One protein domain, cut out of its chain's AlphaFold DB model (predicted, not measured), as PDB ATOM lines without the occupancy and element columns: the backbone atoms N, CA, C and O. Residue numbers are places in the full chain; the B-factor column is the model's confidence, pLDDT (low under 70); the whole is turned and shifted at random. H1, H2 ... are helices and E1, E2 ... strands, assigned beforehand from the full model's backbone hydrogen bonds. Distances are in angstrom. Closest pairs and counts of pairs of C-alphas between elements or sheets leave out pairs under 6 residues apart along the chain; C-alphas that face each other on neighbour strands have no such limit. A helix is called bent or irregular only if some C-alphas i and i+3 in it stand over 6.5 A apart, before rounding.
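AT A GLANCE: This is residues 48 to 116 of the 148 residues of the protein "Chromo domain-containing protein" of Globisporangium ultimum (strain ATCC 200006 / CBS 805.95 / DAOM BR144) (UniProt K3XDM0). A small, twisted sheet of three strands makes one side of the domain, with helix H1 slanting over its edge strand E1. Helix H2 makes the far side: its residues 103 to 107 graze the sheet, and the rest of it leads away from the strands. The printed part has 69 residues, with three named strands and then two named helices in the order E1, E2, E3, H1, H2. The sheet runs E1, E2, E3, antiparallel throughout, and the class is mixed, helices and strands. The whole is compact, with a radius of gyration of the C-alphas of 12.0 A, and rounded, spanning 29 by 27 by 21 A.

IN THESE COORDINATES: Find C-alpha 48 at (165.947, 233.037, 285.162); from there strand E1, residues 48 to 54, runs 18.5 A. Read on to E2, residues 61 to 66, which covers 15.4 A, and to E3, residues 71 to 75, which covers 13.0 A. Next look for C-alpha 83 at (176.507, 242.225, 287.574), where helix H1, residues 83 to 95, sets out on its 18.5 A. H2, residues 103 to 114, is 13.5 A long and ends with C-alpha 114 at (165.859, 243.311, 295.595). H2 is irregular: its C-alphas 109 and 112 are 7.9 A apart.

HOW THE PARTS SIT: Begin with the sheet, a meander, each strand the antiparallel neighbour of the one before. E1 and E2 form a hairpin, their directions at 158 degrees; look for N 51 and O 63, within hydrogen-bond range at 2.8 A. E2 and E3 form a second hairpin at 143 degrees, where N 64 and O 72 are 2.9 A apart. The sheet is only just strongly twisted, its C-alphas lying up to 4.3 A off their best plane. H1 is on the sheet at a height of 10.2 A and lies over E1, only just slantwise to the strands at 59 degrees on the local plane; the closest C-alphas of H1 and E1 are those of Tyr 89 and Val 50, 7.6 A apart. H2 only grazes the sheet, with its residues 103 to 107; its closest C-alpha to E1 is that of Tyr 103, 7.5 A from that of Leu 51. H1, with residues 89 to 92 alone, and H2, with residues 103 to 106 alone, only just touch, with 3 pairs of C-alphas within 8 A, the closest those of Tyr 92 and Tyr 103 at 7.0 A. They stand at a steep tilt of 65 degrees, opposite ways. In H1 every O i to N i+4 pair is within hydrogen-bond range; in H2 6 of 8 are.

THE WHOLE: The two C-alphas farthest apart are those of Ser 59 and Pro 112, at 32.2 A. The printed part has no cut and no long link; the link from E2 to E3 is tight. The mean pLDDT of the printed part is 71.7, and it is under 70 in 26 residues, among them 97 to 105 and 107 to 116.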
ATOM      1  N   ALA A  48     166.880 233.555 284.162       61.94
ATOM      2  CA  ALA A  48     165.947 233.037 285.162       61.94
ATOM      3  C   ALA A  48     166.607 232.794 286.535       61.94
ATOM      4  O   ALA A  48     165.989 233.063 287.566       61.94
ATOM      5  N   ARG A  49     167.845 232.264 286.584       66.06
ATOM      6  CA  ARG A  49     168.645 232.120 287.828       66.06
ATOM      7  C   ARG A  49     170.088 231.672 287.591       66.06
ATOM      8  O   ARG A  49     170.376 230.947 286.645       66.06
ATOM      9  N   VAL A  50     170.978 231.985 288.535       76.94
ATOM     10  CA  VAL A  50     172.289 231.321 288.670       76.94
ATOM     11  C   VAL A  50     172.157 230.085 289.564       76.94
ATOM     12  O   VAL A  50     171.635 230.156 290.676       76.94
ATOM     13  N   LEU A  51     172.654 228.946 289.082       74.88
ATOM     14  CA  LEU A  51     172.647 227.662 289.785       74.88
ATOM     15  C   LEU A  51     173.964 227.386 290.528       74.88
ATOM     16  O   LEU A  51     173.958 226.797 291.609       74.88
ATOM     17  N   ASN A  52     175.109 227.758 289.946       78.62
ATOM     18  CA  ASN A  52     176.432 227.386 290.461       78.62
ATOM     19  C   ASN A  52     177.525 228.377 290.020       78.62
ATOM     20  O   ASN A  52     177.340 229.123 289.064       78.62
ATOM     21  N   ARG A  53     178.691 228.330 290.671       83.06
ATOM     22  CA  ARG A  53     179.883 229.142 290.362       83.06
ATOM     23  C   ARG A  53     181.120 228.246 290.326       83.06
ATOM     24  O   ARG A  53     181.316 227.455 291.251       83.06
ATOM     25  N   ARG A  54     181.956 228.376 289.295       82.00
ATOM     26  CA  ARG A  54     183.253 227.687 289.159       82.00
ATOM     27  C   ARG A  54     184.366 228.673 288.786       82.00
ATOM     28  O   ARG A  54     184.104 229.826 288.453       82.00
ATOM     29  N   GLY A  55     185.607 228.200 288.857       80.38
ATOM     30  CA  GLY A  55     186.788 229.027 288.616       80.38
ATOM     31  C   GLY A  55     187.121 229.972 289.776       80.38
ATOM     32  O   GLY A  55     186.490 229.943 290.834       80.38
ATOM     33  N   ALA A  56     188.161 230.779 289.579       76.19
ATOM     34  CA  ALA A  56     188.696 231.733 290.548       76.19
ATOM     35  C   ALA A  56     189.372 232.901 289.808       76.19
ATOM     36  O   ALA A  56     189.737 232.755 288.642       76.19
ATOM     37  N   GLY A  57     189.541 234.042 290.485       74.56
ATOM     38  CA  GLY A  57     190.075 235.261 289.865       74.56
ATOM     39  C   GLY A  57     189.209 235.736 288.692       74.56
ATOM     40  O   GLY A  57     187.980 235.715 288.792       74.56
ATOM     41  N   SER A  58     189.867 236.114 287.597       70.75
ATOM     42  CA  SER A  58     189.275 236.529 286.317       70.75
ATOM     43  C   SER A  58     188.586 235.388 285.554       70.75
ATOM     44  O   SER A  58     187.520 235.591 284.971       70.75
ATOM     45  N   SER A  59     189.113 234.162 285.626       76.69
ATOM     46  CA  SER A  59     188.542 232.949 285.008       76.69
ATOM     47  C   SER A  59     187.336 232.395 285.783       76.69
ATOM     48  O   SER A  59     187.257 231.197 286.061       76.69
ATOM     49  N   ARG A  60     186.416 233.270 286.203       80.12
ATOM     50  CA  ARG A  60     185.243 232.925 287.012       80.12
ATOM     51  C   ARG A  60     183.999 232.799 286.135       80.12
ATOM     52  O   ARG A  60     183.612 233.732 285.430       80.12
ATOM     53  N   GLU A  61     183.354 231.643 286.224       86.12
ATOM     54  CA  GLU A  61     182.201 231.271 285.404       86.12
ATOM     55  C   GLU A  61     181.007 230.916 286.293       86.12
ATOM     56  O   GLU A  61     181.146 230.239 287.318       86.12
ATOM     57  N   TYR A  62     179.819 231.330 285.871       82.56
ATOM     58  CA  TYR A  62     178.562 231.091 286.565       82.56
ATOM     59  C   TYR A  62     177.656 230.237 285.677       82.56
ATOM     60  O   TYR A  62     177.493 230.511 284.489       82.56
ATOM     61  N   LEU A  63     177.076 229.182 286.249       83.38
ATOM     62  CA  LEU A  63     176.072 228.366 285.577       83.38
ATOM     63  C   LEU A  63     174.743 229.106 285.642       83.38
ATOM     64  O   LEU A  63     174.093 229.126 286.688       83.38
ATOM     65  N   VAL A  64     174.366 229.710 284.526       81.06
ATOM     66  CA  VAL A  64     173.093 230.392 284.324       81.06
ATOM     67  C   VAL A  64     172.068 229.384 283.821       81.06
ATOM     68  O   VAL A  64     172.392 228.532 282.999       81.06
ATOM     69  N   GLN A  65     170.836 229.472 284.312       78.94
ATOM     70  CA  GLN A  65     169.669 228.829 283.722       78.94
ATOM     71  C   GLN A  65     168.759 229.898 283.113       78.94
ATOM     72  O   GLN A  65     168.455 230.904 283.757       78.94
ATOM     73  N   TRP A  66     168.335 229.634 281.881       78.62
ATOM     74  CA  TRP A  66     167.398 230.425 281.089       78.62
ATOM     75  C   TRP A  66     165.958 229.919 281.287       78.62
ATOM     76  O   TRP A  66     165.743 228.861 281.888       78.62
ATOM     77  N   GLU A  67     164.966 230.650 280.775       69.50
ATOM     78  CA  GLU A  67     163.544 230.287 280.908       69.50
ATOM     79  C   GLU A  67     163.194 228.944 280.239       69.50
ATOM     80  O   GLU A  67     162.464 228.142 280.825       69.50
ATOM     81  N   ASP A  68     163.824 228.614 279.104       71.25
ATOM     82  CA  ASP A  68     163.744 227.309 278.418       71.25
ATOM     83  C   ASP A  68     164.312 226.118 279.224       71.25
ATOM     84  O   ASP A  68     164.509 225.026 278.691       71.25
ATOM     85  N   GLN A  69     164.648 226.314 280.504       68.38
ATOM     86  CA  GLN A  69     165.325 225.377 281.416       68.38
ATOM     87  C   GLN A  69     166.757 224.987 281.004       68.38
ATOM     88  O   GLN A  69     167.507 224.463 281.837       68.38
ATOM     89  N   SER A  70     167.165 225.297 279.771       76.75
ATOM     90  CA  SER A  70     168.547 225.294 279.286       76.75
ATOM     91  C   SER A  70     169.488 225.971 280.281       76.75
ATOM     92  O   SER A  70     169.156 227.001 280.868       76.75
ATOM     93  N   SER A  71     170.678 225.397 280.471       81.88
ATOM     94  CA  SER A  71     171.667 225.928 281.412       81.88
ATOM     95  C   SER A  71     173.066 225.949 280.809       81.88
ATOM     96  O   SER A  71     173.528 224.943 280.269       81.88
ATOM     97  N   GLU A  72     173.725 227.101 280.897       83.94
ATOM     98  CA  GLU A  72     174.995 227.390 280.237       83.94
ATOM     99  C   GLU A  72     175.991 228.054 281.198       83.94
ATOM    100  O   GLU A  72     175.617 228.752 282.141       83.94
ATOM    101  N   TRP A  73     177.282 227.811 280.977       85.75
ATOM    102  CA  TRP A  73     178.354 228.404 281.771       85.75
ATOM    103  C   TRP A  73     178.796 229.727 281.151       85.75
ATOM    104  O   TRP A  73     179.591 229.754 280.216       85.75
ATOM    105  N   MET A  74     178.282 230.821 281.706       81.69
ATOM    106  CA  MET A  74     178.608 232.185 281.306       81.69
ATOM    107  C   MET A  74     179.823 232.684 282.096       81.69
ATOM    108  O   MET A  74     179.867 232.588 283.326       81.69
ATOM    109  N   ALA A  75     180.809 233.264 281.413       80.50
ATOM    110  CA  ALA A  75     181.890 233.989 282.078       80.50
ATOM    111  C   ALA A  75     181.351 235.258 282.766       80.50
ATOM    112  O   ALA A  75     180.395 235.873 282.285       80.50
ATOM    113  N   VAL A  76     182.017 235.737 283.822       78.56
ATOM    114  CA  VAL A  76     181.768 237.094 284.357       78.56
ATOM    115  C   VAL A  76     181.962 238.179 283.276       78.56
ATOM    116  O   VAL A  76     181.265 239.196 283.245       78.56
ATOM    117  N   SER A  77     182.828 237.910 282.295       77.94
ATOM    118  CA  SER A  77     183.005 238.740 281.100       77.94
ATOM    119  C   SER A  77     181.816 238.716 280.128       77.94
ATOM    120  O   SER A  77     181.706 239.654 279.357       77.94
ATOM    121  N   ASN A  78     180.879 237.765 280.207       73.00
ATOM    122  CA  ASN A  78     179.611 237.836 279.455       73.00
ATOM    123  C   ASN A  78     178.471 238.443 280.295       73.00
ATOM    124  O   ASN A  78     177.620 239.156 279.780       73.00
ATOM    125  N   LEU A  79     178.499 238.259 281.618       70.12
ATOM    126  CA  LEU A  79     177.477 238.744 282.562       70.12
ATOM    127  C   LEU A  79     177.621 240.237 282.917       70.12
ATOM    128  O   LEU A  79     177.479 240.618 284.076       70.12
ATOM    129  N   GLY A  80     177.920 241.094 281.931       65.94
ATOM    130  CA  GLY A  80     178.066 242.545 282.138       65.94
ATOM    131  C   GLY A  80     176.783 243.187 282.655       65.94
ATOM    132  O   GLY A  80     176.775 243.773 283.733       65.94
ATOM    133  N   ASN A  81     175.688 242.961 281.934       67.31
ATOM    134  CA  ASN A  81     174.361 243.492 282.250       67.31
ATOM    135  C   ASN A  81     173.709 242.776 283.456       67.31
ATOM    136  O   ASN A  81     172.628 243.157 283.884       67.31
ATOM    137  N   CYS A  82     174.361 241.741 284.007       64.81
ATOM    138  CA  CYS A  82     173.863 240.910 285.110       64.81
ATOM    139  C   CYS A  82     174.750 240.985 286.365       64.81
ATOM    140  O   CYS A  82     174.764 240.060 287.187       64.81
ATOM    141  N   PHE A  83     175.513 242.072 286.514       70.00
ATOM    142  CA  PHE A  83     176.507 242.225 287.574       70.00
ATOM    143  C   PHE A  83     175.907 242.148 288.988       70.00
ATOM    144  O   PHE A  83     176.444 241.437 289.838       70.00
ATOM    145  N   GLU A  84     174.766 242.798 289.247       70.88
ATOM    146  CA  GLU A  84     174.115 242.752 290.566       70.88
ATOM    147  C   GLU A  84     173.609 241.342 290.928       70.88
ATOM    148  O   GLU A  84     173.647 240.948 292.097       70.88
ATOM    149  N   LEU A  85     173.226 240.528 289.939       71.44
ATOM    150  CA  LEU A  85     172.819 239.133 290.142       71.44
ATOM    151  C   LEU A  85     174.032 238.252 290.498       71.44
ATOM    152  O   LEU A  85     173.968 237.448 291.431       71.44
ATOM    153  N   VAL A  86     175.172 238.466 289.833       75.75
ATOM    154  CA  VAL A  86     176.469 237.848 290.175       75.75
ATOM    155  C   VAL A  86     176.929 238.232 291.590       75.75
ATOM    156  O   VAL A  86     177.305 237.372 292.385       75.75
ATOM    157  N   LYS A  87     176.856 239.520 291.929       78.31
ATOM    158  CA  LYS A  87     177.210 240.094 293.237       78.31
ATOM    159  C   LYS A  87     176.317 239.566 294.367       78.31
ATOM    160  O   LYS A  87     176.817 239.238 295.442       78.31
ATOM    161  N   THR A  88     175.017 239.418 294.114       75.75
ATOM    162  CA  THR A  88     174.056 238.826 295.062       75.75
ATOM    163  C   THR A  88     174.367 237.349 295.322       75.75
ATOM    164  O   THR A  88     174.293 236.904 296.469       75.75
ATOM    165  N   TYR A  89     174.802 236.607 294.295       77.31
ATOM    166  CA  TYR A  89     175.271 235.223 294.432       77.31
ATOM    167  C   TYR A  89     176.594 235.107 295.211       77.31
ATOM    168  O   TYR A  89     176.760 234.175 295.998       77.31
ATOM    169  N   ASP A  90     177.527 236.051 295.049       79.75
ATOM    170  CA  ASP A  90     178.755 236.086 295.854       79.75
ATOM    171  C   ASP A  90     178.457 236.389 297.333       79.75
ATOM    172  O   ASP A  90     178.904 235.626 298.189       79.75
ATOM    173  N   ARG A  91     177.613 237.392 297.636       81.12
ATOM    174  CA  ARG A  91     177.147 237.694 299.009       81.12
ATOM    175  C   ARG A  91     176.483 236.476 299.667       81.12
ATOM    176  O   ARG A  91     176.780 236.154 300.814       81.12
ATOM    177  N   TYR A  92     175.629 235.765 298.928       77.50
ATOM    178  CA  TYR A  92     175.017 234.507 299.372       77.50
ATOM    179  C   TYR A  92     176.063 233.441 299.752       77.50
ATOM    180  O   TYR A  92     175.898 232.754 300.756       77.50
ATOM    181  N   LEU A  93     177.156 233.308 298.991       78.56
ATOM    182  CA  LEU A  93     178.229 232.356 299.306       78.56
ATOM    183  C   LEU A  93     179.122 232.793 300.479       78.56
ATOM    184  O   LEU A  93     179.729 231.929 301.112       78.56
ATOM    185  N   GLU A  94     179.214 234.091 300.773       79.94
ATOM    186  CA  GLU A  94     179.889 234.604 301.974       79.94
ATOM    187  C   GLU A  94     179.055 234.375 303.246       79.94
ATOM    188  O   GLU A  94     179.608 233.997 304.279       79.94
ATOM    189  N   GLU A  95     177.732 234.551 303.170       75.69
ATOM    190  CA  GLU A  95     176.811 234.375 304.304       75.69
ATOM    191  C   GLU A  95     176.428 232.902 304.553       75.69
ATOM    192  O   GLU A  95     176.275 232.473 305.701       75.69
ATOM    193  N   HIS A  96     176.353 232.087 303.494       74.62
ATOM    194  CA  HIS A  96     176.020 230.659 303.550       74.62
ATOM    195  C   HIS A  96     177.117 229.755 302.942       74.62
ATOM    196  O   HIS A  96     176.847 229.000 302.001       74.62
ATOM    197  N   PRO A  97     178.345 229.731 303.502       69.12
ATOM    198  CA  PRO A  97     179.443 228.900 302.988       69.12
ATOM    199  C   PRO A  97     179.126 227.393 303.000       69.12
ATOM    200  O   PRO A  97     179.608 226.650 302.147       69.12
ATOM    201  N   GLU A  98     178.264 226.951 303.921       68.44
ATOM    202  CA  GLU A  98     177.790 225.564 304.047       68.44
ATOM    203  C   GLU A  98     176.719 225.176 303.001       68.44
ATOM    204  O   GLU A  98     176.357 224.007 302.910       68.44
ATOM    205  N   ARG A  99     176.181 226.131 302.219       65.50
ATOM    206  CA  ARG A  99     175.082 225.930 301.239       65.50
ATOM    207  C   ARG A  99     173.793 225.297 301.813       65.50
ATOM    208  O   ARG A  99     173.050 224.642 301.088       65.50
ATOM    209  N   ASN A 100     173.516 225.499 303.106       66.50
ATOM    210  CA  ASN A 100     172.346 224.932 303.805       66.50
ATOM    211  C   ASN A 100     170.992 225.577 303.437       66.50
ATOM    212  O   ASN A 100     169.951 225.039 303.799       66.50
ATOM    213  N   VAL A 101     171.010 226.720 302.747       64.00
ATOM    214  CA  VAL A 101     169.848 227.433 302.187       64.00
ATOM    215  C   VAL A 101     170.064 227.477 300.679       64.00
ATOM    216  O   VAL A 101     171.204 227.654 300.250       64.00
ATOM    217  N   SER A 102     169.031 227.308 299.853       67.69
ATOM    218  CA  SER A 102     169.219 227.403 298.396       67.69
ATOM    219  C   SER A 102     169.333 228.863 297.925       67.69
ATOM    220  O   SER A 102     168.748 229.760 298.523       67.69
ATOM    221  N   TYR A 103     170.042 229.138 296.819       66.19
ATOM    222  CA  TYR A 103     170.146 230.520 296.310       66.19
ATOM    223  C   TYR A 103     168.774 231.128 295.966       66.19
ATOM    224  O   TYR A 103     168.540 232.305 296.223       66.19
ATOM    225  N   ALA A 104     167.844 230.321 295.446       64.19
ATOM    226  CA  ALA A 104     166.477 230.764 295.169       64.19
ATOM    227  C   ALA A 104     165.723 231.163 296.453       64.19
ATOM    228  O   ALA A 104     165.025 232.165 296.470       64.19
ATOM    229  N   GLU A 105     165.899 230.414 297.539       68.00
ATOM    230  CA  GLU A 105     165.302 230.661 298.859       68.00
ATOM    231  C   GLU A 105     165.928 231.872 299.573       68.00
ATOM    232  O   GLU A 105     165.215 232.652 300.204       68.00
ATOM    233  N   PHE A 106     167.235 232.092 299.398       70.00
ATOM    234  CA  PHE A 106     167.921 233.317 299.817       70.00
ATOM    235  C   PHE A 106     167.393 234.550 299.068       70.00
ATOM    236  O   PHE A 106     167.007 235.531 299.700       70.00
ATOM    237  N   VAL A 107     167.300 234.489 297.731       64.56
ATOM    238  CA  VAL A 107     166.723 235.574 296.915       64.56
ATOM    239  C   VAL A 107     165.269 235.839 297.312       64.56
ATOM    240  O   VAL A 107     164.915 236.992 297.534       64.56
ATOM    241  N   SER A 108     164.454 234.797 297.507       62.69
ATOM    242  CA  SER A 108     163.073 234.926 297.997       62.69
ATOM    243  C   SER A 108     162.965 235.545 299.396       62.69
ATOM    244  O   SER A 108     161.933 236.126 299.721       62.69
ATOM    245  N   SER A 109     164.012 235.447 300.221       64.00
ATOM    246  CA  SER A 109     164.052 236.026 301.571       64.00
ATOM    247  C   SER A 109     164.484 237.499 301.576       64.00
ATOM    248  O   SER A 109     163.980 238.273 302.387       64.00
ATOM    249  N   ASP A 110     165.370 237.910 300.659       57.62
ATOM    250  CA  ASP A 110     165.800 239.314 300.476       57.62
ATOM    251  C   ASP A 110     164.979 240.066 299.402       57.62
ATOM    252  O   ASP A 110     165.286 241.208 299.055       57.62
ATOM    253  N   LEU A 111     163.899 239.455 298.893       51.72
ATOM    254  CA  LEU A 111     162.977 240.046 297.915       51.72
ATOM    255  C   LEU A 111     162.566 241.504 298.202       51.72
ATOM    256  O   LEU A 111     162.650 242.293 297.265       51.72
ATOM    257  N   PRO A 112     162.182 241.934 299.426       52.47
ATOM    258  CA  PRO A 112     161.825 243.339 299.665       52.47
ATOM    259  C   PRO A 112     162.991 244.330 299.479       52.47
ATOM    260  O   PRO A 112     162.739 245.515 299.268       52.47
ATOM    261  N   SER A 113     164.248 243.872 299.523       46.94
ATOM    262  CA  SER A 113     165.429 244.678 299.176       46.94
ATOM    263  C   SER A 113     165.681 244.685 297.664       46.94
ATOM    264  O   SER A 113     165.992 245.726 297.087       46.94
ATOM    265  N   ILE A 114     165.542 243.522 297.017       50.50
ATOM    266  CA  ILE A 114     165.859 243.311 295.595       50.50
ATOM    267  C   ILE A 114     164.777 243.922 294.690       50.50
ATOM    268  O   ILE A 114     165.084 244.599 293.711       50.50
ATOM    269  N   GLN A 115     163.502 243.760 295.049       44.44
ATOM    270  CA  GLN A 115     162.352 244.296 294.317       44.44
ATOM    271  C   GLN A 115     162.312 245.835 294.325       44.44
ATOM    272  O   GLN A 115     161.711 246.434 293.438       44.44
ATOM    273  N   LEU A 116     163.011 246.484 295.266       43.16
ATOM    274  CA  LEU A 116     163.182 247.940 295.296       43.16
ATOM    275  C   LEU A 116     164.149 248.466 294.214       43.16
ATOM    276  O   LEU A 116     164.144 249.661 293.931       43.16
TER     277      LEU A 116